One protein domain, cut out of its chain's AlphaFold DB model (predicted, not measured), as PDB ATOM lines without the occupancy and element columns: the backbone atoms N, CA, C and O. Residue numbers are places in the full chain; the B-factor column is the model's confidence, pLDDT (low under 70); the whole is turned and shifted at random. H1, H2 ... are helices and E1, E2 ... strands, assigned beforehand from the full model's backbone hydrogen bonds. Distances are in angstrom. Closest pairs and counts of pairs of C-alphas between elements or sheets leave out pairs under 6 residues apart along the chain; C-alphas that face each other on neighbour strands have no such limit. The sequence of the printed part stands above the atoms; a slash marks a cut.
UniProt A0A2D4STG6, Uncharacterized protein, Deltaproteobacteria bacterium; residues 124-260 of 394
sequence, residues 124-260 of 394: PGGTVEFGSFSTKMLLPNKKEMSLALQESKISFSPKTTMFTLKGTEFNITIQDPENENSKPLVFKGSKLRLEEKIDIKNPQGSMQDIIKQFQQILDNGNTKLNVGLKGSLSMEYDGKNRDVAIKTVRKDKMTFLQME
ATOM      1  N   PRO A 124      11.284 -32.038  24.439       51.53
ATOM      2  CA  PRO A 124      10.755 -33.311  23.952       51.53
ATOM      3  C   PRO A 124       9.399 -33.099  23.249       51.53
ATOM      4  O   PRO A 124       8.398 -32.809  23.901       51.53
ATOM      5  N   GLY A 125       9.366 -33.242  21.916       57.88
ATOM      6  CA  GLY A 125       8.222 -32.846  21.074       57.88
ATOM      7  C   GLY A 125       8.397 -31.522  20.316       57.88
ATOM      8  O   GLY A 125       7.406 -30.885  19.959       57.88
ATOM      9  N   GLY A 126       9.640 -31.089  20.108       60.22
ATOM     10  CA  GLY A 126       9.963 -29.811  19.502       60.22
ATOM     11  C   GLY A 126       9.416 -29.631  18.084       60.22
ATOM     12  O   GLY A 126       9.189 -30.573  17.317       60.22
ATOM     13  N   THR A 127       9.165 -28.369  17.758       67.12
ATOM     14  CA  THR A 127       8.734 -27.953  16.433       67.12
ATOM     15  C   THR A 127       9.751 -26.989  15.850       67.12
ATOM     16  O   THR A 127      10.145 -26.045  16.524       67.12
ATOM     17  N   VAL A 128      10.140 -27.225  14.601       68.25
ATOM     18  CA  VAL A 128      10.995 -26.333  13.822       68.25
ATOM     19  C   VAL A 128      10.110 -25.503  12.904       68.25
ATOM     20  O   VAL A 128       9.296 -26.048  12.157       68.25
ATOM     21  N   GLU A 129      10.251 -24.187  12.969       69.81
ATOM     22  CA  GLU A 129       9.587 -23.249  12.067       69.81
ATOM     23  C   GLU A 129      10.632 -22.663  11.116       69.81
ATOM     24  O   GLU A 129      11.723 -22.283  11.535       69.81
ATOM     25  N   PHE A 130      10.311 -22.628   9.827       72.56
ATOM     26  CA  PHE A 130      11.137 -22.051   8.773       72.56
ATOM     27  C   PHE A 130      10.330 -20.954   8.078       72.56
ATOM     28  O   PHE A 130       9.179 -21.182   7.703       72.56
ATOM     29  N   GLY A 131      10.939 -19.788   7.844       73.75
ATOM     30  CA  GLY A 131      10.289 -18.701   7.104       73.75
ATOM     31  C   GLY A 131       9.927 -19.106   5.671       73.75
ATOM     32  O   GLY A 131       8.806 -18.885   5.224       73.75
ATOM     33  N   SER A 132      10.840 -19.778   4.971       79.00
ATOM     34  CA  SER A 132      10.585 -20.381   3.664       79.00
ATOM     35  C   SER A 132      11.403 -21.660   3.480       79.00
ATOM     36  O   SER A 132      12.439 -21.861   4.114       79.00
ATOM     37  N   PHE A 133      10.911 -22.559   2.632       80.94
ATOM     38  CA  PHE A 133      11.552 -23.824   2.292       80.94
ATOM     39  C   PHE A 133      11.423 -24.060   0.791       80.94
ATOM     40  O   PHE A 133      10.322 -24.004   0.253       80.94
ATOM     41  N   SER A 134      12.532 -24.348   0.110       79.75
ATOM     42  CA  SER A 134      12.530 -24.718  -1.307       79.75
ATOM     43  C   SER A 134      13.389 -25.953  -1.532       79.75
ATOM     44  O   SER A 134      14.480 -26.078  -0.977       79.75
ATOM     45  N   THR A 135      12.896 -26.891  -2.333       85.56
ATOM     46  CA  THR A 135      13.611 -28.120  -2.671       85.56
ATOM     47  C   THR A 135      13.292 -28.565  -4.091       85.56
ATOM     48  O   THR A 135      12.193 -28.345  -4.597       85.56
ATOM     49  N   LYS A 136      14.254 -29.231  -4.727       84.19
ATOM     50  CA  LYS A 136      14.085 -29.919  -6.005       84.19
ATOM     51  C   LYS A 136      14.356 -31.394  -5.800       84.19
ATOM     52  O   LYS A 136      15.368 -31.728  -5.196       84.19
ATOM     53  N   MET A 137      13.498 -32.269  -6.310       84.31
ATOM     54  CA  MET A 137      13.662 -33.713  -6.195       84.31
ATOM     55  C   MET A 137      13.327 -34.450  -7.485       84.31
ATOM     56  O   MET A 137      12.372 -34.117  -8.179       84.31
ATOM     57  N   LEU A 138      14.101 -35.494  -7.772       80.00
ATOM     58  CA  LEU A 138      13.836 -36.405  -8.879       80.00
ATOM     59  C   LEU A 138      12.864 -37.496  -8.416       80.00
ATOM     60  O   LEU A 138      13.181 -38.281  -7.517       80.00
ATOM     61  N   LEU A 139      11.685 -37.543  -9.026       82.12
ATOM     62  CA  LEU A 139      10.665 -38.549  -8.748       82.12
ATOM     63  C   LEU A 139      11.053 -39.912  -9.361       82.12
ATOM     64  O   LEU A 139      11.809 -39.968 -10.333       82.12
ATOM     65  N   PRO A 140      10.520 -41.038  -8.849       78.56
ATOM     66  CA  PRO A 140      10.791 -42.371  -9.397       78.56
ATOM     67  C   PRO A 140      10.475 -42.557 -10.892       78.56
ATOM     68  O   PRO A 140      11.065 -43.425 -11.531       78.56
ATOM     69  N   ASN A 141       9.575 -41.751 -11.464       79.38
ATOM     70  CA  ASN A 141       9.286 -41.712 -12.904       79.38
ATOM     71  C   ASN A 141      10.203 -40.752 -13.691       79.38
ATOM     72  O   ASN A 141       9.865 -40.391 -14.812       79.38
ATOM     73  N   LYS A 142      11.338 -40.345 -13.106       88.00
ATOM     74  CA  LYS A 142      12.327 -39.391 -13.637       88.00
ATOM     75  C   LYS A 142      11.846 -37.950 -13.836       88.00
ATOM     76  O   LYS A 142      12.611 -37.138 -14.345       88.00
ATOM     77  N   LYS A 143      10.632 -37.598 -13.418       85.94
ATOM     78  CA  LYS A 143      10.195 -36.197 -13.434       85.94
ATOM     79  C   LYS A 143      10.927 -35.405 -12.353       85.94
ATOM     80  O   LYS A 143      11.124 -35.909 -11.246       85.94
ATOM     81  N   GLU A 144      11.299 -34.168 -12.651       88.94
ATOM     82  CA  GLU A 144      11.784 -33.226 -11.644       88.94
ATOM     83  C   GLU A 144      10.579 -32.570 -10.970       88.94
ATOM     84  O   GLU A 144       9.676 -32.073 -11.641       88.94
ATOM     85  N   MET A 145      10.565 -32.571  -9.639       86.56
ATOM     86  CA  MET A 145       9.613 -31.825  -8.834       86.56
ATOM     87  C   MET A 145      10.337 -30.727  -8.065       86.56
ATOM     88  O   MET A 145      11.212 -31.016  -7.254       86.56
ATOM     89  N   SER A 146       9.928 -29.481  -8.265       87.50
ATOM     90  CA  SER A 146      10.307 -28.353  -7.415       87.50
ATOM     91  C   SER A 146       9.172 -28.066  -6.436       87.50
ATOM     92  O   SER A 146       8.027 -27.966  -6.865       87.50
ATOM     93  N   LEU A 147       9.469 -27.944  -5.145       85.88
ATOM     94  CA  LEU A 147       8.528 -27.573  -4.090       85.88
ATOM     95  C   LEU A 147       9.072 -26.343  -3.367       85.88
ATOM     96  O   LEU A 147      10.140 -26.422  -2.770       85.88
ATOM     97  N   ALA A 148       8.310 -25.257  -3.373       86.75
ATOM     98  CA  ALA A 148       8.521 -24.095  -2.523       86.75
ATOM     99  C   ALA A 148       7.358 -23.962  -1.530       86.75
ATOM    100  O   ALA A 148       6.210 -24.222  -1.892       86.75
ATOM    101  N   LEU A 149       7.656 -23.583  -0.290       86.06
ATOM    102  CA  LEU A 149       6.722 -23.354   0.811       86.06
ATOM    103  C   LEU A 149       7.113 -22.080   1.556       86.06
ATOM    104  O   LEU A 149       8.301 -21.850   1.787       86.06
ATOM    105  N   GLN A 150       6.124 -21.307   1.990       86.38
ATOM    106  CA  GLN A 150       6.304 -20.229   2.958       86.38
ATOM    107  C   GLN A 150       5.745 -20.638   4.326       86.38
ATOM    108  O   GLN A 150       4.936 -21.567   4.433       86.38
ATOM    109  N   GLU A 151       6.240 -19.981   5.378       85.12
ATOM    110  CA  GLU A 151       5.829 -20.155   6.780       85.12
ATOM    111  C   GLU A 151       5.725 -21.636   7.170       85.12
ATOM    112  O   GLU A 151       4.734 -22.122   7.731       85.12
ATOM    113  N   SER A 152       6.739 -22.401   6.767       79.25
ATOM    114  CA  SER A 152       6.676 -23.844   6.883       79.25
ATOM    115  C   SER A 152       7.013 -24.289   8.301       79.25
ATOM    116  O   SER A 152       7.995 -23.863   8.901       79.25
ATOM    117  N   LYS A 153       6.194 -25.175   8.855       81.81
ATOM    118  CA  LYS A 153       6.348 -25.715  10.204       81.81
ATOM    119  C   LYS A 153       6.545 -27.217  10.114       81.81
ATOM    120  O   LYS A 153       5.642 -27.929   9.666       81.81
ATOM    121  N   ILE A 154       7.709 -27.689  10.550       78.44
ATOM    122  CA  ILE A 154       8.048 -29.107  10.644       78.44
ATOM    123  C   ILE A 154       8.048 -29.512  12.113       78.44
ATOM    124  O   ILE A 154       8.898 -29.098  12.894       78.44
ATOM    125  N   SER A 155       7.078 -30.326  12.510       78.50
ATOM    126  CA  SER A 155       6.954 -30.833  13.880       78.50
ATOM    127  C   SER A 155       7.294 -32.318  13.911       78.50
ATOM    128  O   SER A 155       6.770 -33.080  13.094       78.50
ATOM    129  N   PHE A 156       8.118 -32.739  14.872       73.94
ATOM    130  CA  PHE A 156       8.349 -34.152  15.152       73.94
ATOM    131  C   PHE A 156       8.022 -34.457  16.610       73.94
ATOM    132  O   PHE A 156       8.572 -33.858  17.529       73.94
ATOM    133  N   SER A 157       7.126 -35.416  16.831       77.94
ATOM    134  CA  SER A 157       6.804 -35.908  18.170       77.94
ATOM    135  C   SER A 157       7.428 -37.290  18.359       77.94
ATOM    136  O   SER A 157       6.881 -38.262  17.829       77.94
ATOM    137  N   PRO A 158       8.526 -37.429  19.132       71.19
ATOM    138  CA  PRO A 158       9.173 -38.721  19.364       71.19
ATOM    139  C   PRO A 158       8.230 -39.748  19.995       71.19
ATOM    140  O   PRO A 158       8.267 -40.921  19.643       71.19
ATOM    141  N   LYS A 159       7.322 -39.295  20.876       75.50
ATOM    142  CA  LYS A 159       6.333 -40.153  21.552       75.50
ATOM    143  C   LYS A 159       5.370 -40.825  20.576       75.50
ATOM    144  O   LYS A 159       4.929 -41.943  20.818       75.50
ATOM    145  N   THR A 160       5.014 -40.138  19.493       74.50
ATOM    146  CA  THR A 160       4.031 -40.624  18.510       74.50
ATOM    147  C   THR A 160       4.655 -40.974  17.164       74.50
ATOM    148  O   THR A 160       3.922 -41.354  16.252       74.50
ATOM    149  N   THR A 161       5.969 -40.767  17.043       83.00
ATOM    150  CA  THR A 161       6.773 -40.805  15.817       83.00
ATOM    151  C   THR A 161       6.161 -40.017  14.652       83.00
ATOM    152  O   THR A 161       6.361 -40.334  13.483       83.00
ATOM    153  N   MET A 162       5.375 -38.986  14.972       86.06
ATOM    154  CA  MET A 162       4.598 -38.238  13.988       86.06
ATOM    155  C   MET A 162       5.454 -37.125  13.399       86.06
ATOM    156  O   MET A 162       5.924 -36.263  14.139       86.06
ATOM    157  N   PHE A 163       5.592 -37.135  12.081       82.31
ATOM    158  CA  PHE A 163       6.114 -36.056  11.264       82.31
ATOM    159  C   PHE A 163       4.950 -35.218  10.744       82.31
ATOM    160  O   PHE A 163       4.004 -35.742  10.158       82.31
ATOM    161  N   THR A 164       5.007 -33.912  10.975       84.75
ATOM    162  CA  THR A 164       4.034 -32.950  10.458       84.75
ATOM    163  C   THR A 164       4.763 -31.885   9.665       84.75
ATOM    164  O   THR A 164       5.597 -31.193  10.233       84.75
ATOM    165  N   LEU A 165       4.416 -31.716   8.393       85.31
ATOM    166  CA  LEU A 165       4.829 -30.583   7.568       85.31
ATOM    167  C   LEU A 165       3.598 -29.724   7.297       85.31
ATOM    168  O   LEU A 165       2.600 -30.216   6.774       85.31
ATOM    169  N   LYS A 166       3.653 -28.447   7.652       88.56
ATOM    170  CA  LYS A 166       2.648 -27.442   7.296       88.56
ATOM    171  C   LYS A 166       3.335 -26.314   6.547       88.56
ATOM    172  O   LYS A 166       4.497 -26.056   6.820       88.56
ATOM    173  N   GLY A 167       2.628 -25.653   5.646       86.81
ATOM    174  CA  GLY A 167       3.097 -24.430   5.004       86.81
ATOM    175  C   GLY A 167       1.937 -23.662   4.393       86.81
ATOM    176  O   GLY A 167       0.898 -24.250   4.048       86.81
ATOM    177  N   THR A 168       2.123 -22.356   4.289       87.81
ATOM    178  CA  THR A 168       1.304 -21.450   3.488       87.81
ATOM    179  C   THR A 168       2.006 -21.216   2.149       87.81
ATOM    180  O   THR A 168       3.161 -21.603   1.969       87.81
ATOM    181  N   GLU A 169       1.269 -20.705   1.165       91.19
ATOM    182  CA  GLU A 169       1.808 -20.322  -0.153       91.19
ATOM    183  C   GLU A 169       2.795 -21.331  -0.767       91.19
ATOM    184  O   GLU A 169       3.990 -21.076  -0.921       91.19
ATOM    185  N   PHE A 170       2.291 -22.516  -1.110       91.69
ATOM    186  CA  PHE A 170       3.093 -23.527  -1.777       91.69
ATOM    187  C   PHE A 170       3.108 -23.332  -3.293       91.69
ATOM    188  O   PHE A 170       2.106 -22.939  -3.898       91.69
ATOM    189  N   ASN A 171       4.224 -23.700  -3.912       93.44
ATOM    190  CA  ASN A 171       4.352 -23.862  -5.353       93.44
ATOM    191  C   ASN A 171       5.011 -25.215  -5.643       93.44
ATOM    192  O   ASN A 171       6.133 -25.458  -5.201       93.44
ATOM    193  N   ILE A 172       4.304 -26.099  -6.343       91.69
ATOM    194  CA  ILE A 172       4.820 -27.386  -6.806       91.69
ATOM    195  C   ILE A 172       4.857 -27.358  -8.326       91.69
ATOM    196  O   ILE A 172       3.811 -27.278  -8.965       91.69
ATOM    197  N   THR A 173       6.044 -27.502  -8.898       93.12
ATOM    198  CA  THR A 173       6.241 -27.611 -10.344       93.12
ATOM    199  C   THR A 173       6.763 -28.996 -10.665       93.12
ATOM    200  O   THR A 173       7.758 -29.418 -10.080       93.12
ATOM    201  N   ILE A 174       6.119 -29.697 -11.595       90.62
ATOM    202  CA  ILE A 174       6.555 -31.011 -12.070       90.62
ATOM    203  C   ILE A 174       6.837 -30.921 -13.558       90.62
ATOM    204  O   ILE A 174       5.956 -30.542 -14.328       90.62
ATOM    205  N   GLN A 175       8.033 -31.319 -13.963       92.69
ATOM    206  CA  GLN A 175       8.465 -31.284 -15.354       92.69
ATOM    207  C   GLN A 175       9.133 -32.603 -15.732       92.69
ATOM    208  O   GLN A 175       9.784 -33.236 -14.900       92.69
ATOM    209  N   ASP A 176       8.954 -33.034 -16.979       90.38
ATOM    210  CA  ASP A 176       9.742 -34.126 -17.541       90.38
ATOM    211  C   ASP A 176      11.034 -33.540 -18.135       90.38
ATOM    212  O   ASP A 176      10.971 -32.857 -19.160       90.38
ATOM    213  N   PRO A 177      12.201 -33.757 -17.502       86.12
ATOM    214  CA  PRO A 177      13.454 -33.197 -17.989       86.12
ATOM    215  C   PRO A 177      13.913 -33.841 -19.305       86.12
ATOM    216  O   PRO A 177      14.757 -33.270 -19.986       86.12
ATOM    217  N   GLU A 178      13.384 -35.017 -19.674       90.62
ATOM    218  CA  GLU A 178      13.715 -35.694 -20.935       90.62
ATOM    219  C   GLU A 178      12.832 -35.204 -22.103       90.62
ATOM    220  O   GLU A 178      13.092 -35.550 -23.256       90.62
ATOM    221  N   ASN A 179      11.802 -34.391 -21.835       89.06
ATOM    222  CA  ASN A 179      10.879 -33.875 -22.844       89.06
ATOM    223  C   ASN A 179      10.697 -32.358 -22.712       89.06
ATOM    224  O   ASN A 179       9.805 -31.881 -22.004       89.06
ATOM    225  N   GLU A 180      11.498 -31.601 -23.463       86.31
ATOM    226  CA  GLU A 180      11.459 -30.129 -23.504       86.31
ATOM    227  C   GLU A 180      10.099 -29.564 -23.941       86.31
ATOM    228  O   GLU A 180       9.729 -28.460 -23.550       86.31
ATOM    229  N   ASN A 181       9.316 -30.338 -24.699       87.56
ATOM    230  CA  ASN A 181       7.973 -29.941 -25.127       87.56
ATOM    231  C   ASN A 181       6.901 -30.217 -24.060       87.56
ATOM    232  O   ASN A 181       5.742 -29.832 -24.237       87.56
ATOM    233  N   SER A 182       7.246 -30.905 -22.965       85.94
ATOM    234  CA  SER A 182       6.305 -31.149 -21.878       85.94
ATOM    235  C   SER A 182       6.056 -29.856 -21.104       85.94
ATOM    236  O   SER A 182       6.959 -29.250 -20.527       85.94
ATOM    237  N   LYS A 183       4.796 -29.412 -21.085       89.69
ATOM    238  CA  LYS A 183       4.409 -28.285 -20.240       89.69
ATOM    239  C   LYS A 183       4.471 -28.720 -18.776       89.69
ATOM    240  O   LYS A 183       3.944 -29.789 -18.448       89.69
ATOM    241  N   PRO A 184       5.093 -27.918 -17.896       92.19
ATOM    242  CA  PRO A 184       5.172 -28.265 -16.494       92.19
ATOM    243  C   PRO A 184       3.777 -28.257 -15.867       92.19
ATOM    244  O   PRO A 184       2.957 -27.380 -16.143       92.19
ATOM    245  N   LEU A 185       3.528 -29.217 -14.984       91.06
ATOM    246  CA  LEU A 185       2.344 -29.218 -14.141       91.06
ATOM    247  C   LEU A 185       2.617 -28.333 -12.928       91.06
ATOM    248  O   LEU A 185       3.533 -28.621 -12.155       91.06
ATOM    249  N   VAL A 186       1.840 -27.265 -12.768       95.31
ATOM    250  CA  VAL A 186       2.067 -26.263 -11.722       95.31
ATOM    251  C   VAL A 186       0.893 -26.253 -10.753       95.31
ATOM    252  O   VAL A 186      -0.239 -25.963 -11.136       95.31
ATOM    253  N   PHE A 187       1.175 -26.530  -9.486       94.94
ATOM    254  CA  PHE A 187       0.242 -26.371  -8.381       94.94
ATOM    255  C   PHE A 187       0.665 -25.164  -7.566       94.94
ATOM    256  O   PHE A 187       1.806 -25.087  -7.118       94.94
ATOM    257  N   LYS A 188      -0.264 -24.256  -7.312       95.19
ATOM    258  CA  LYS A 188      -0.063 -23.133  -6.395       95.19
ATOM    259  C   LYS A 188      -1.073 -23.275  -5.280       95.19
ATOM    260  O   LYS A 188      -2.161 -23.773  -5.528       95.19
ATOM    261  N   GLY A 189      -0.804 -22.844  -4.060       89.88
ATOM    262  CA  GLY A 189      -1.883 -22.871  -3.082       89.88
ATOM    263  C   GLY A 189      -1.569 -22.264  -1.747       89.88
ATOM    264  O   GLY A 189      -0.424 -22.069  -1.384       89.88
ATOM    265  N   SER A 190      -2.621 -21.983  -0.993       88.38
ATOM    266  CA  SER A 190      -2.519 -21.303   0.292       88.38
ATOM    267  C   SER A 190      -2.258 -22.249   1.458       88.38
ATOM    268  O   SER A 190      -1.980 -21.784   2.559       88.38
ATOM    269  N   LYS A 191      -2.382 -23.570   1.261       94.12
ATOM    270  CA  LYS A 191      -2.230 -24.534   2.355       94.12
ATOM    271  C   LYS A 191      -1.717 -25.891   1.896       94.12
ATOM    272  O   LYS A 191      -2.400 -26.585   1.140       94.12
ATOM    273  N   LEU A 192      -0.592 -26.305   2.475       93.50
ATOM    274  CA  LEU A 192      -0.107 -27.682   2.469       93.50
ATOM    275  C   LEU A 192      -0.004 -28.190   3.913       93.50
ATOM    276  O   LEU A 192       0.504 -27.505   4.797       93.50
ATOM    277  N   ARG A 193      -0.498 -29.401   4.165       95.06
ATOM    278  CA  ARG A 193      -0.355 -30.135   5.425       95.06
ATOM    279  C   ARG A 193      -0.071 -31.592   5.101       95.06
ATOM    280  O   ARG A 193      -0.840 -32.200   4.373       95.06
ATOM    281  N   LEU A 194       0.969 -32.169   5.671       94.12
ATOM    282  CA  LEU A 194       1.299 -33.586   5.578       94.12
ATOM    283  C   LEU A 194       1.524 -34.109   6.991       94.12
ATOM    284  O   LEU A 194       2.270 -33.497   7.749       94.12
ATOM    285  N   GLU A 195       0.876 -35.216   7.343       93.69
ATOM    286  CA  GLU A 195       1.010 -35.845   8.659       93.69
ATOM    287  C   GLU A 195       1.238 -37.338   8.514       93.69
ATOM    288  O   GLU A 195       0.327 -38.065   8.133       93.69
ATOM    289  N   GLU A 196       2.437 -37.803   8.844       93.69
ATOM    290  CA  GLU A 196       2.803 -39.205   8.684       93.69
ATOM    291  C   GLU A 196       3.613 -39.736   9.848       93.69
ATOM    292  O   GLU A 196       4.382 -39.021  10.484       93.69
ATOM    293  N   LYS A 197       3.456 -41.032  10.115       91.69
ATOM    294  CA  LYS A 197       4.305 -41.718  11.085       91.69
ATOM    295  C   LYS A 197       5.620 -42.098  10.422       91.69
ATOM    296  O   LYS A 197       5.621 -42.736   9.373       91.69
ATOM    297  N   ILE A 198       6.719 -41.759  11.076       87.38
ATOM    298  CA  ILE A 198       8.066 -42.158  10.685       87.38
ATOM    299  C   ILE A 198       8.486 -43.337  11.558       87.38
ATOM    300  O   ILE A 198       8.338 -43.307  12.780       87.38
ATOM    301  N   ASP A 199       9.012 -44.387  10.942       86.56
ATOM    302  CA  ASP A 199       9.733 -45.432  11.655       86.56
ATOM    303  C   ASP A 199      11.110 -44.892  12.060       86.56
ATOM    304  O   ASP A 199      11.979 -44.693  11.217       86.56
ATOM    305  N   ILE A 200      11.323 -44.661  13.357       83.81
ATOM    306  CA  ILE A 200      12.597 -44.146  13.888       83.81
ATOM    307  C   ILE A 200      13.753 -45.125  13.625       83.81
ATOM    308  O   ILE A 200      14.898 -44.700  13.505       83.81
ATOM    309  N   LYS A 201      13.473 -46.429  13.497       84.44
ATOM    310  CA  LYS A 201      14.495 -47.434  13.169       84.44
ATOM    311  C   LYS A 201      14.838 -47.443  11.681       84.44
ATOM    312  O   LYS A 201      15.911 -47.905  11.309       84.44
ATOM    313  N   ASN A 202      13.933 -46.943  10.839       86.75
ATOM    314  CA  ASN A 202      14.106 -46.853   9.395       86.75
ATOM    315  C   ASN A 202      13.513 -45.542   8.828       86.75
ATOM    316  O   ASN A 202      12.548 -45.558   8.047       86.75
ATOM    317  N   PRO A 203      14.084 -44.382   9.202       80.62
ATOM    318  CA  PRO A 203      13.559 -43.085   8.784       80.62
ATOM    319  C   PRO A 203      13.673 -42.906   7.268       80.62
ATOM    320  O   PRO A 203      12.777 -42.352   6.636       80.62
ATOM    321  N   GLN A 204      14.728 -43.458   6.662       79.50
ATOM    322  CA  GLN A 204      14.929 -43.437   5.217       79.50
ATOM    323  C   GLN A 204      13.808 -44.166   4.470       79.50
ATOM    324  O   GLN A 204      13.251 -43.608   3.525       79.50
ATOM    325  N   GLY A 205      13.452 -45.381   4.901       85.69
ATOM    326  CA  GLY A 205      12.347 -46.131   4.303       85.69
ATOM    327  C   GLY A 205      11.019 -45.382   4.420       85.69
ATOM    328  O   GLY A 205      10.288 -45.271   3.440       85.69
ATOM    329  N   SER A 206      10.765 -44.764   5.577       86.69
ATOM    330  CA  SER A 206       9.562 -43.948   5.791       86.69
ATOM    331  C   SER A 206       9.500 -42.747   4.843       86.69
ATOM    332  O   SER A 206       8.459 -42.476   4.249       86.69
ATOM    333  N   MET A 207      10.620 -42.047   4.639       83.38
ATOM    334  CA  MET A 207      10.685 -40.920   3.703       83.38
ATOM    335  C   MET A 207      10.523 -41.356   2.243       83.38
ATOM    336  O   MET A 207       9.850 -40.675   1.470       83.38
ATOM    337  N   GLN A 208      11.094 -42.501   1.860       85.81
ATOM    338  CA  GLN A 208      10.884 -43.081   0.530       85.81
ATOM    339  C   GLN A 208       9.416 -43.449   0.304       85.81
ATOM    340  O   GLN A 208       8.881 -43.189  -0.775       85.81
ATOM    341  N   ASP A 209       8.751 -43.997   1.321       89.31
ATOM    342  CA  ASP A 209       7.323 -44.287   1.266       89.31
ATOM    343  C   ASP A 209       6.500 -43.004   1.131       89.31
ATOM    344  O   ASP A 209       5.616 -42.952   0.276       89.31
ATOM    345  N   ILE A 210       6.827 -41.942   1.877       88.62
ATOM    346  CA  ILE A 210       6.185 -40.629   1.721       88.62
ATOM    347  C   ILE A 210       6.344 -40.112   0.291       88.62
ATOM    348  O   ILE A 210       5.351 -39.760  -0.338       88.62
ATOM    349  N   ILE A 211       7.556 -40.114  -0.265       86.94
ATOM    350  CA  ILE A 211       7.809 -39.615  -1.626       86.94
ATOM    351  C   ILE A 211       7.073 -40.455  -2.667       86.94
ATOM    352  O   ILE A 211       6.416 -39.909  -3.550       86.94
ATOM    353  N   LYS A 212       7.103 -41.783  -2.538       89.56
ATOM    354  CA  LYS A 212       6.356 -42.691  -3.413       89.56
ATOM    355  C   LYS A 212       4.855 -42.433  -3.337       89.56
ATOM    356  O   LYS A 212       4.169 -42.438  -4.354       89.56
ATOM    357  N   GLN A 213       4.324 -42.227  -2.139       94.00
ATOM    358  CA  GLN A 213       2.913 -41.936  -1.949       94.00
ATOM    359  C   GLN A 213       2.539 -40.517  -2.417       94.00
ATOM    360  O   GLN A 213       1.413 -40.306  -2.866       94.00
ATOM    361  N   PHE A 214       3.458 -39.555  -2.358       90.19
ATOM    362  CA  PHE A 214       3.265 -38.230  -2.938       90.19
ATOM    363  C   PHE A 214       3.271 -38.308  -4.469       90.19
ATOM    364  O   PHE A 214       2.381 -37.792  -5.132       90.19
ATOM    365  N   GLN A 215       4.182 -39.079  -5.054       89.44
ATOM    366  CA  GLN A 215       4.145 -39.373  -6.483       89.44
ATOM    367  C   GLN A 215       2.807 -40.018  -6.890       89.44
ATOM    368  O   GLN A 215       2.244 -39.665  -7.918       89.44
ATOM    369  N   GLN A 216       2.233 -40.901  -6.063       93.69
ATOM    370  CA  GLN A 216       0.909 -41.468  -6.341       93.69
ATOM    371  C   GLN A 216      -0.199 -40.410  -6.425       93.69
ATOM    372  O   GLN A 216      -1.059 -40.544  -7.298       93.69
ATOM    373  N   ILE A 217      -0.169 -39.351  -5.599       93.88
ATOM    374  CA  ILE A 217      -1.150 -38.263  -5.733       93.88
ATOM    375  C   ILE A 217      -0.949 -37.488  -7.037       93.88
ATOM    376  O   ILE A 217      -1.936 -37.082  -7.638       93.88
ATOM    377  N   LEU A 218       0.295 -37.345  -7.499       90.56
ATOM    378  CA  LEU A 218       0.661 -36.619  -8.719       90.56
ATOM    379  C   LEU A 218       0.455 -37.419 -10.010       90.56
ATOM    380  O   LEU A 218       0.295 -36.822 -11.067       90.56
ATOM    381  N   ASP A 219       0.459 -38.750  -9.931       89.00
ATOM    382  CA  ASP A 219       0.239 -39.632 -11.081       89.00
ATOM    383  C   ASP A 219      -1.236 -40.072 -11.180       89.00
ATOM    384  O   ASP A 219      -1.795 -40.164 -12.273       89.00
ATOM    385  N   ASN A 220      -1.892 -40.339 -10.043       92.44
ATOM    386  CA  ASN A 220      -3.226 -40.958  -9.997       92.44
ATOM    387  C   ASN A 220      -4.295 -40.108  -9.305       92.44
ATOM    388  O   ASN A 220      -5.443 -40.543  -9.202       92.44
ATOM    389  N   GLY A 221      -3.935 -38.947  -8.756       95.69
ATOM    390  CA  GLY A 221      -4.867 -38.110  -8.004       95.69
ATOM    391  C   GLY A 221      -5.275 -38.712  -6.659       95.69
ATOM    392  O   GLY A 221      -6.217 -38.226  -6.045       95.69
ATOM    393  N   ASN A 222      -4.616 -39.772  -6.176       97.25
ATOM    394  CA  ASN A 222      -4.922 -40.362  -4.875       97.25
ATOM    395  C   ASN A 222      -3.691 -40.944  -4.170       97.25
ATOM    396  O   ASN A 222      -2.701 -41.303  -4.800       97.25
ATOM    397  N   THR A 223      -3.752 -41.018  -2.843       97.56
ATOM    398  CA  THR A 223      -2.651 -41.483  -1.993       97.56
ATOM    399  C   THR A 223      -3.160 -42.008  -0.654       97.56
ATOM    400  O   THR A 223      -4.249 -41.641  -0.215       97.56
ATOM    401  N   LYS A 224      -2.383 -42.851   0.035       97.19
ATOM    402  CA  LYS A 224      -2.681 -43.219   1.432       97.19
ATOM    403  C   LYS A 224      -2.275 -42.125   2.418       97.19
ATOM    404  O   LYS A 224      -2.759 -42.140   3.554       97.19
ATOM    405  N   LEU A 225      -1.426 -41.185   1.987       96.00
ATOM    406  CA  LEU A 225      -0.932 -40.133   2.866       96.00
ATOM    407  C   LEU A 225      -2.074 -39.316   3.444       96.00
ATOM    408  O   LEU A 225      -3.066 -39.027   2.768       96.00
ATOM    409  N   ASN A 226      -1.924 -38.886   4.687       96.69
ATOM    410  CA  ASN A 226      -2.762 -37.854   5.267       96.69
ATOM    411  C   ASN A 226      -2.265 -36.468   4.836       96.69
ATOM    412  O   ASN A 226      -1.645 -35.737   5.607       96.69
ATOM    413  N   VAL A 227      -2.529 -36.134   3.569       95.88
ATOM    414  CA  VAL A 227      -2.161 -34.852   2.965       95.88
ATOM    415  C   VAL A 227      -3.380 -33.942   2.790       95.88
ATOM    416  O   VAL A 227      -4.362 -34.280   2.133       95.88
ATOM    417  N   GLY A 228      -3.329 -32.768   3.405       96.81
ATOM    418  CA  GLY A 228      -4.244 -31.656   3.200       96.81
ATOM    419  C   GLY A 228      -3.639 -30.660   2.219       96.81
ATOM    420  O   GLY A 228      -2.625 -30.047   2.531       96.81
ATOM    421  N   LEU A 229      -4.267 -30.469   1.067       96.00
ATOM    422  CA  LEU A 229      -3.868 -29.489   0.064       96.00
ATOM    423  C   LEU A 229      -5.077 -28.611  -0.262       96.00
ATOM    424  O   LEU A 229      -6.186 -29.129  -0.406       96.00
ATOM    425  N   LYS A 230      -4.873 -27.295  -0.365       97.69
ATOM    426  CA  LYS A 230      -5.842 -26.345  -0.932       97.69
ATOM    427  C   LYS A 230      -5.104 -25.311  -1.778       97.69
ATOM    428  O   LYS A 230      -4.186 -24.660  -1.279       97.69
ATOM    429  N   GLY A 231      -5.512 -25.155  -3.032       96.94
ATOM    430  CA  GLY A 231      -4.818 -24.301  -3.987       96.94
ATOM    431  C   GLY A 231      -5.486 -24.248  -5.354       96.94
ATOM    432  O   GLY A 231      -6.693 -24.443  -5.454       96.94
ATOM    433  N   SER A 232      -4.696 -24.011  -6.391       97.31
ATOM    434  CA  SER A 232      -5.047 -24.090  -7.798       97.31
ATOM    435  C   SER A 232      -4.077 -24.989  -8.573       97.31
ATOM    436  O   SER A 232      -2.900 -25.129  -8.234       97.31
ATOM    437  N   LEU A 233      -4.599 -25.614  -9.623       96.75
ATOM    438  CA  LEU A 233      -3.861 -26.340 -10.643       96.75
ATOM    439  C   LEU A 233      -3.858 -25.499 -11.915       96.75
ATOM    440  O   LEU A 233      -4.928 -25.211 -12.451       96.75
ATOM    441  N   SER A 234      -2.676 -25.132 -12.402       95.56
ATOM    442  CA  SER A 234      -2.548 -24.473 -13.697       95.56
ATOM    443  C   SER A 234      -2.580 -25.522 -14.801       95.56
ATOM    444  O   SER A 234      -1.754 -26.438 -14.821       95.56
ATOM    445  N   MET A 235      -3.544 -25.406 -15.707       93.06
ATOM    446  CA  MET A 235      -3.689 -26.286 -16.860       93.06
ATOM    447  C   MET A 235      -3.967 -25.490 -18.129       93.06
ATOM    448  O   MET A 235      -4.599 -24.435 -18.101       93.06
ATOM    449  N   GLU A 236      -3.509 -26.013 -19.259       90.75
ATOM    450  CA  GLU A 236      -3.842 -25.448 -20.558       90.75
ATOM    451  C   GLU A 236      -5.221 -25.932 -21.010       90.75
ATOM    452  O   GLU A 236      -5.485 -27.134 -21.085       90.75
ATOM    453  N   TYR A 237      -6.082 -24.984 -21.360       89.62
ATOM    454  CA  TYR A 237      -7.351 -25.241 -22.022       89.62
ATOM    455  C   TYR A 237      -7.575 -24.175 -23.094       89.62
ATOM    456  O   TYR A 237      -7.471 -22.977 -22.827       89.62
ATOM    457  N   ASP A 238      -7.851 -24.626 -24.318       88.44
ATOM    458  CA  ASP A 238      -8.072 -23.759 -25.481       88.44
ATOM    459  C   ASP A 238      -6.911 -22.778 -25.757       88.44
ATOM    460  O   ASP A 238      -7.102 -21.582 -25.973       88.44
ATOM    461  N   GLY A 239      -5.674 -23.285 -25.668       90.00
ATOM    462  CA  GLY A 239      -4.447 -22.508 -25.889       90.00
ATOM    463  C   GLY A 239      -4.137 -21.472 -24.802       90.00
ATOM    464  O   GLY A 239      -3.199 -20.689 -24.951       90.00
ATOM    465  N   LYS A 240      -4.910 -21.436 -23.710       92.44
ATOM    466  CA  LYS A 240      -4.724 -20.513 -22.584       92.44
ATOM    467  C   LYS A 240      -4.437 -21.291 -21.306       92.44
ATOM    468  O   LYS A 240      -5.083 -22.297 -21.030       92.44
ATOM    469  N   ASN A 241      -3.510 -20.790 -20.492       92.94
ATOM    470  CA  ASN A 241      -3.305 -21.309 -19.140       92.94
ATOM    471  C   ASN A 241      -4.420 -20.804 -18.222       92.94
ATOM    472  O   ASN A 241      -4.760 -19.618 -18.226       92.94
ATOM    473  N   ARG A 242      -5.011 -21.720 -17.463       94.62
ATOM    474  CA  ARG A 242      -6.150 -21.481 -16.582       94.62
ATOM    475  C   ARG A 242      -5.884 -22.158 -15.244       94.62
ATOM    476  O   ARG A 242      -5.439 -23.302 -15.210       94.62
ATOM    477  N   ASP A 243      -6.186 -21.458 -14.160       96.12
ATOM    478  CA  ASP A 243      -5.959 -21.950 -12.803       96.12
ATOM    479  C   ASP A 243      -7.275 -22.476 -12.217       96.12
ATOM    480  O   ASP A 243      -8.173 -21.694 -11.906       96.12
ATOM    481  N   VAL A 244      -7.398 -23.797 -12.066       96.56
ATOM    482  CA  VAL A 244      -8.584 -24.436 -11.474       96.56
ATOM    483  C   VAL A 244      -8.359 -24.651  -9.983       96.56
ATOM    484  O   VAL A 244      -7.360 -25.257  -9.601       96.56
ATOM    485  N   ALA A 245      -9.287 -24.224  -9.127       97.94
ATOM    486  CA  ALA A 245      -9.212 -24.502  -7.698       97.94
ATOM    487  C   ALA A 245      -9.216 -26.016  -7.419       97.94
ATOM    488  O   ALA A 245     -10.025 -26.768  -7.966       97.94
ATOM    489  N   ILE A 246      -8.321 -26.457  -6.539       97.88
ATOM    490  CA  ILE A 246      -8.142 -27.852  -6.132       97.88
ATOM    491  C   ILE A 246      -8.057 -27.982  -4.614       97.88
ATOM    492  O   ILE A 246      -7.594 -27.091  -3.893       97.88
ATOM    493  N   LYS A 247      -8.456 -29.150  -4.122       97.81
ATOM    494  CA  LYS A 247      -8.300 -29.552  -2.727       97.81
ATOM    495  C   LYS A 247      -8.092 -31.047  -2.597       97.81
ATOM    496  O   LYS A 247      -8.418 -31.804  -3.507       97.81
ATOM    497  N   THR A 248      -7.607 -31.493  -1.446       97.81
ATOM    498  CA  THR A 248      -7.669 -32.914  -1.100       97.81
ATOM    499  C   THR A 248      -8.870 -33.252  -0.227       97.81
ATOM    500  O   THR A 248      -9.261 -32.495   0.662       97.81
ATOM    501  N   VAL A 249      -9.456 -34.424  -0.468       97.75
ATOM    502  CA  VAL A 249     -10.576 -34.982   0.297       97.75
ATOM    503  C   VAL A 249     -10.209 -36.386   0.766       97.75
ATOM    504  O   VAL A 249      -9.818 -37.234  -0.034       97.75
ATOM    505  N   ARG A 250     -10.343 -36.656   2.068       97.06
ATOM    506  CA  ARG A 250     -10.039 -37.968   2.658       97.06
ATOM    507  C   ARG A 250     -11.299 -38.839   2.725       97.06
ATOM    508  O   ARG A 250     -12.295 -38.427   3.310       97.06
ATOM    509  N   LYS A 251     -11.249 -40.044   2.150       97.19
ATOM    510  CA  LYS A 251     -12.314 -41.067   2.156       97.19
ATOM    511  C   LYS A 251     -11.684 -42.436   2.421       97.19
ATOM    512  O   LYS A 251     -10.723 -42.803   1.755       97.19
ATOM    513  N   ASP A 252     -12.182 -43.183   3.405       94.25
ATOM    514  CA  ASP A 252     -11.748 -44.563   3.700       94.25
ATOM    515  C   ASP A 252     -10.216 -44.768   3.786       94.25
ATOM    516  O   ASP A 252      -9.668 -45.736   3.264       94.25
ATOM    517  N   LYS A 253      -9.513 -43.851   4.475       95.38
ATOM    518  CA  LYS A 253      -8.035 -43.803   4.632       95.38
ATOM    519  C   LYS A 253      -7.241 -43.458   3.366       95.38
ATOM    520  O   LYS A 253      -6.019 -43.393   3.435       95.38
ATOM    521  N   MET A 254      -7.914 -43.206   2.254       97.62
ATOM    522  CA  MET A 254      -7.318 -42.654   1.046       97.62
ATOM    523  C   MET A 254      -7.586 -41.154   0.994       97.62
ATOM    524  O   MET A 254      -8.625 -40.670   1.439       97.62
ATOM    525  N   THR A 255      -6.648 -40.416   0.438       98.00
ATOM    526  CA  THR A 255      -6.757 -38.993   0.162       98.00
ATOM    527  C   THR A 255      -6.805 -38.815  -1.346       98.00
ATOM    528  O   THR A 255      -5.958 -39.360  -2.046       98.00
ATOM    529  N   PHE A 256      -7.788 -38.067  -1.835       98.06
ATOM    530  CA  PHE A 256      -8.030 -37.815  -3.253       98.06
ATOM    531  C   PHE A 256      -7.826 -36.337  -3.548       98.06
ATOM    532  O   PHE A 256      -8.361 -35.501  -2.825       98.06
ATOM    533  N   LEU A 257      -7.082 -36.018  -4.598       97.88
ATOM    534  CA  LEU A 257      -7.015 -34.687  -5.176       97.88
ATOM    535  C   LEU A 257      -8.282 -34.460  -6.006       97.88
ATOM    536  O   LEU A 257      -8.615 -35.288  -6.846       97.88
ATOM    537  N   GLN A 258      -8.985 -33.359  -5.766       98.12
ATOM    538  CA  GLN A 258     -10.227 -33.013  -6.451       98.12
ATOM    539  C   GLN A 258     -10.205 -31.550  -6.891       98.12
ATOM    540  O   GLN A 258      -9.690 -30.701  -6.161       98.12
ATOM    541  N   MET A 259     -10.788 -31.250  -8.049       97.81
ATOM    542  CA  MET A 259     -11.103 -29.873  -8.436       97.81
ATOM    543  C   MET A 259     -12.391 -29.397  -7.765       97.81
ATOM    544  O   MET A 259     -13.277 -30.189  -7.436       97.81
ATOM    545  N   GLU A 260     -12.525 -28.088  -7.598       97.56
ATOM    546  CA  GLU A 260     -13.807 -27.470  -7.268       97.56
ATOM    547  C   GLU A 260     -14.622 -27.275  -8.549       97.56
ATOM    548  O   GLU A 260     -14.143 -26.683  -9.518       97.56
TER     549      GLU A 260
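This is residues 124 to 260 of the 394 residues of an uncharacterized protein of Deltaproteobacteria bacterium (UniProt A0A2D4STG6). One long antiparallel sheet of seven strands, twisted, is folded into a trough by sharp bends in E1 to E5, and the single helix H1 lies across the open, hollow side of the trough while the other face of the sheet is bare. The printed part has 137 residues, with the named elements in the order E1, E2, E3, E4, H1, E5, E6, E7, and the sheet runs in that same strand order. The class is mostly strand, and the helix on one face of the sheet makes two layers. The whole is compact, with a radius of gyration of the C-alphas of 15.5 A, yet elongated in outline, spanning 53 by 34 by 28 A.

E1, residues 127 to 138, begins with C-alpha 127 at (8.734, -27.953, 16.433) and is 27.2 A long. E2, residues 144 to 157, is 30.3 A long, E3, residues 162 to 175, 30.4 A, and E4, residues 185 to 197, 28.2 A. H1, residues 203 to 220, is 25.3 A long and begins with C-alpha 203 at (13.559, -43.085, 8.784). E5, residues 226 to 237, is 30.4 A long, and E6, residues 240 to 251, 33.0 A. E7, residues 254 to 259, is 16.4 A long and ends with C-alpha 259 at (-11.103, -29.873, -8.436).

E1 to E4 form one meander and E5 to E7 another, each strand the antiparallel neighbour of the one before. E1 bends by 91 degrees at residue 131, E2 by 93 degrees at 150, E3 by 95 degrees at 168, E4 by 95 degrees at 190 and E5 by 63 degrees at 230. In the hairpin E1 and E2, N 133 and O 149 are 2.8 A apart, within hydrogen-bond range; so are N 153 and O 166 of E2 and E3, at 2.8 A, and N 172 and O 187 of E3 and E4, at 2.8 A. E4 and E5 are antiparallel at 165 degrees, with N 193 and O 228 at 2.8 A. E5 and E6 have N 233 and O 244 at 2.8 A, and E6 and E7 have N 249 and O 256 at 2.8 A. E1 and E7 are the edge strands, and they are apart. H1 is on the sheet: its closest C-alphas to E7 are those of Ile 217 and Leu 257, 6.9 A, and to E4 those of Ser 206 and Lys 197, 7.8 A. In H1 every O i to N i+4 pair is within hydrogen-bond range. Residues 222 to 223 pair antiparallel with residues 255 to 256 of E7.

The two C-alphas farthest apart are those of Pro 124 and Asp 238, 53.8 A. The printed part has no cut. No link is long; the link from E3 to E4, nine residues, is short and the others are tight. The mean pLDDT of the printed part is 88.2, and residues 124 to 129 are under 70.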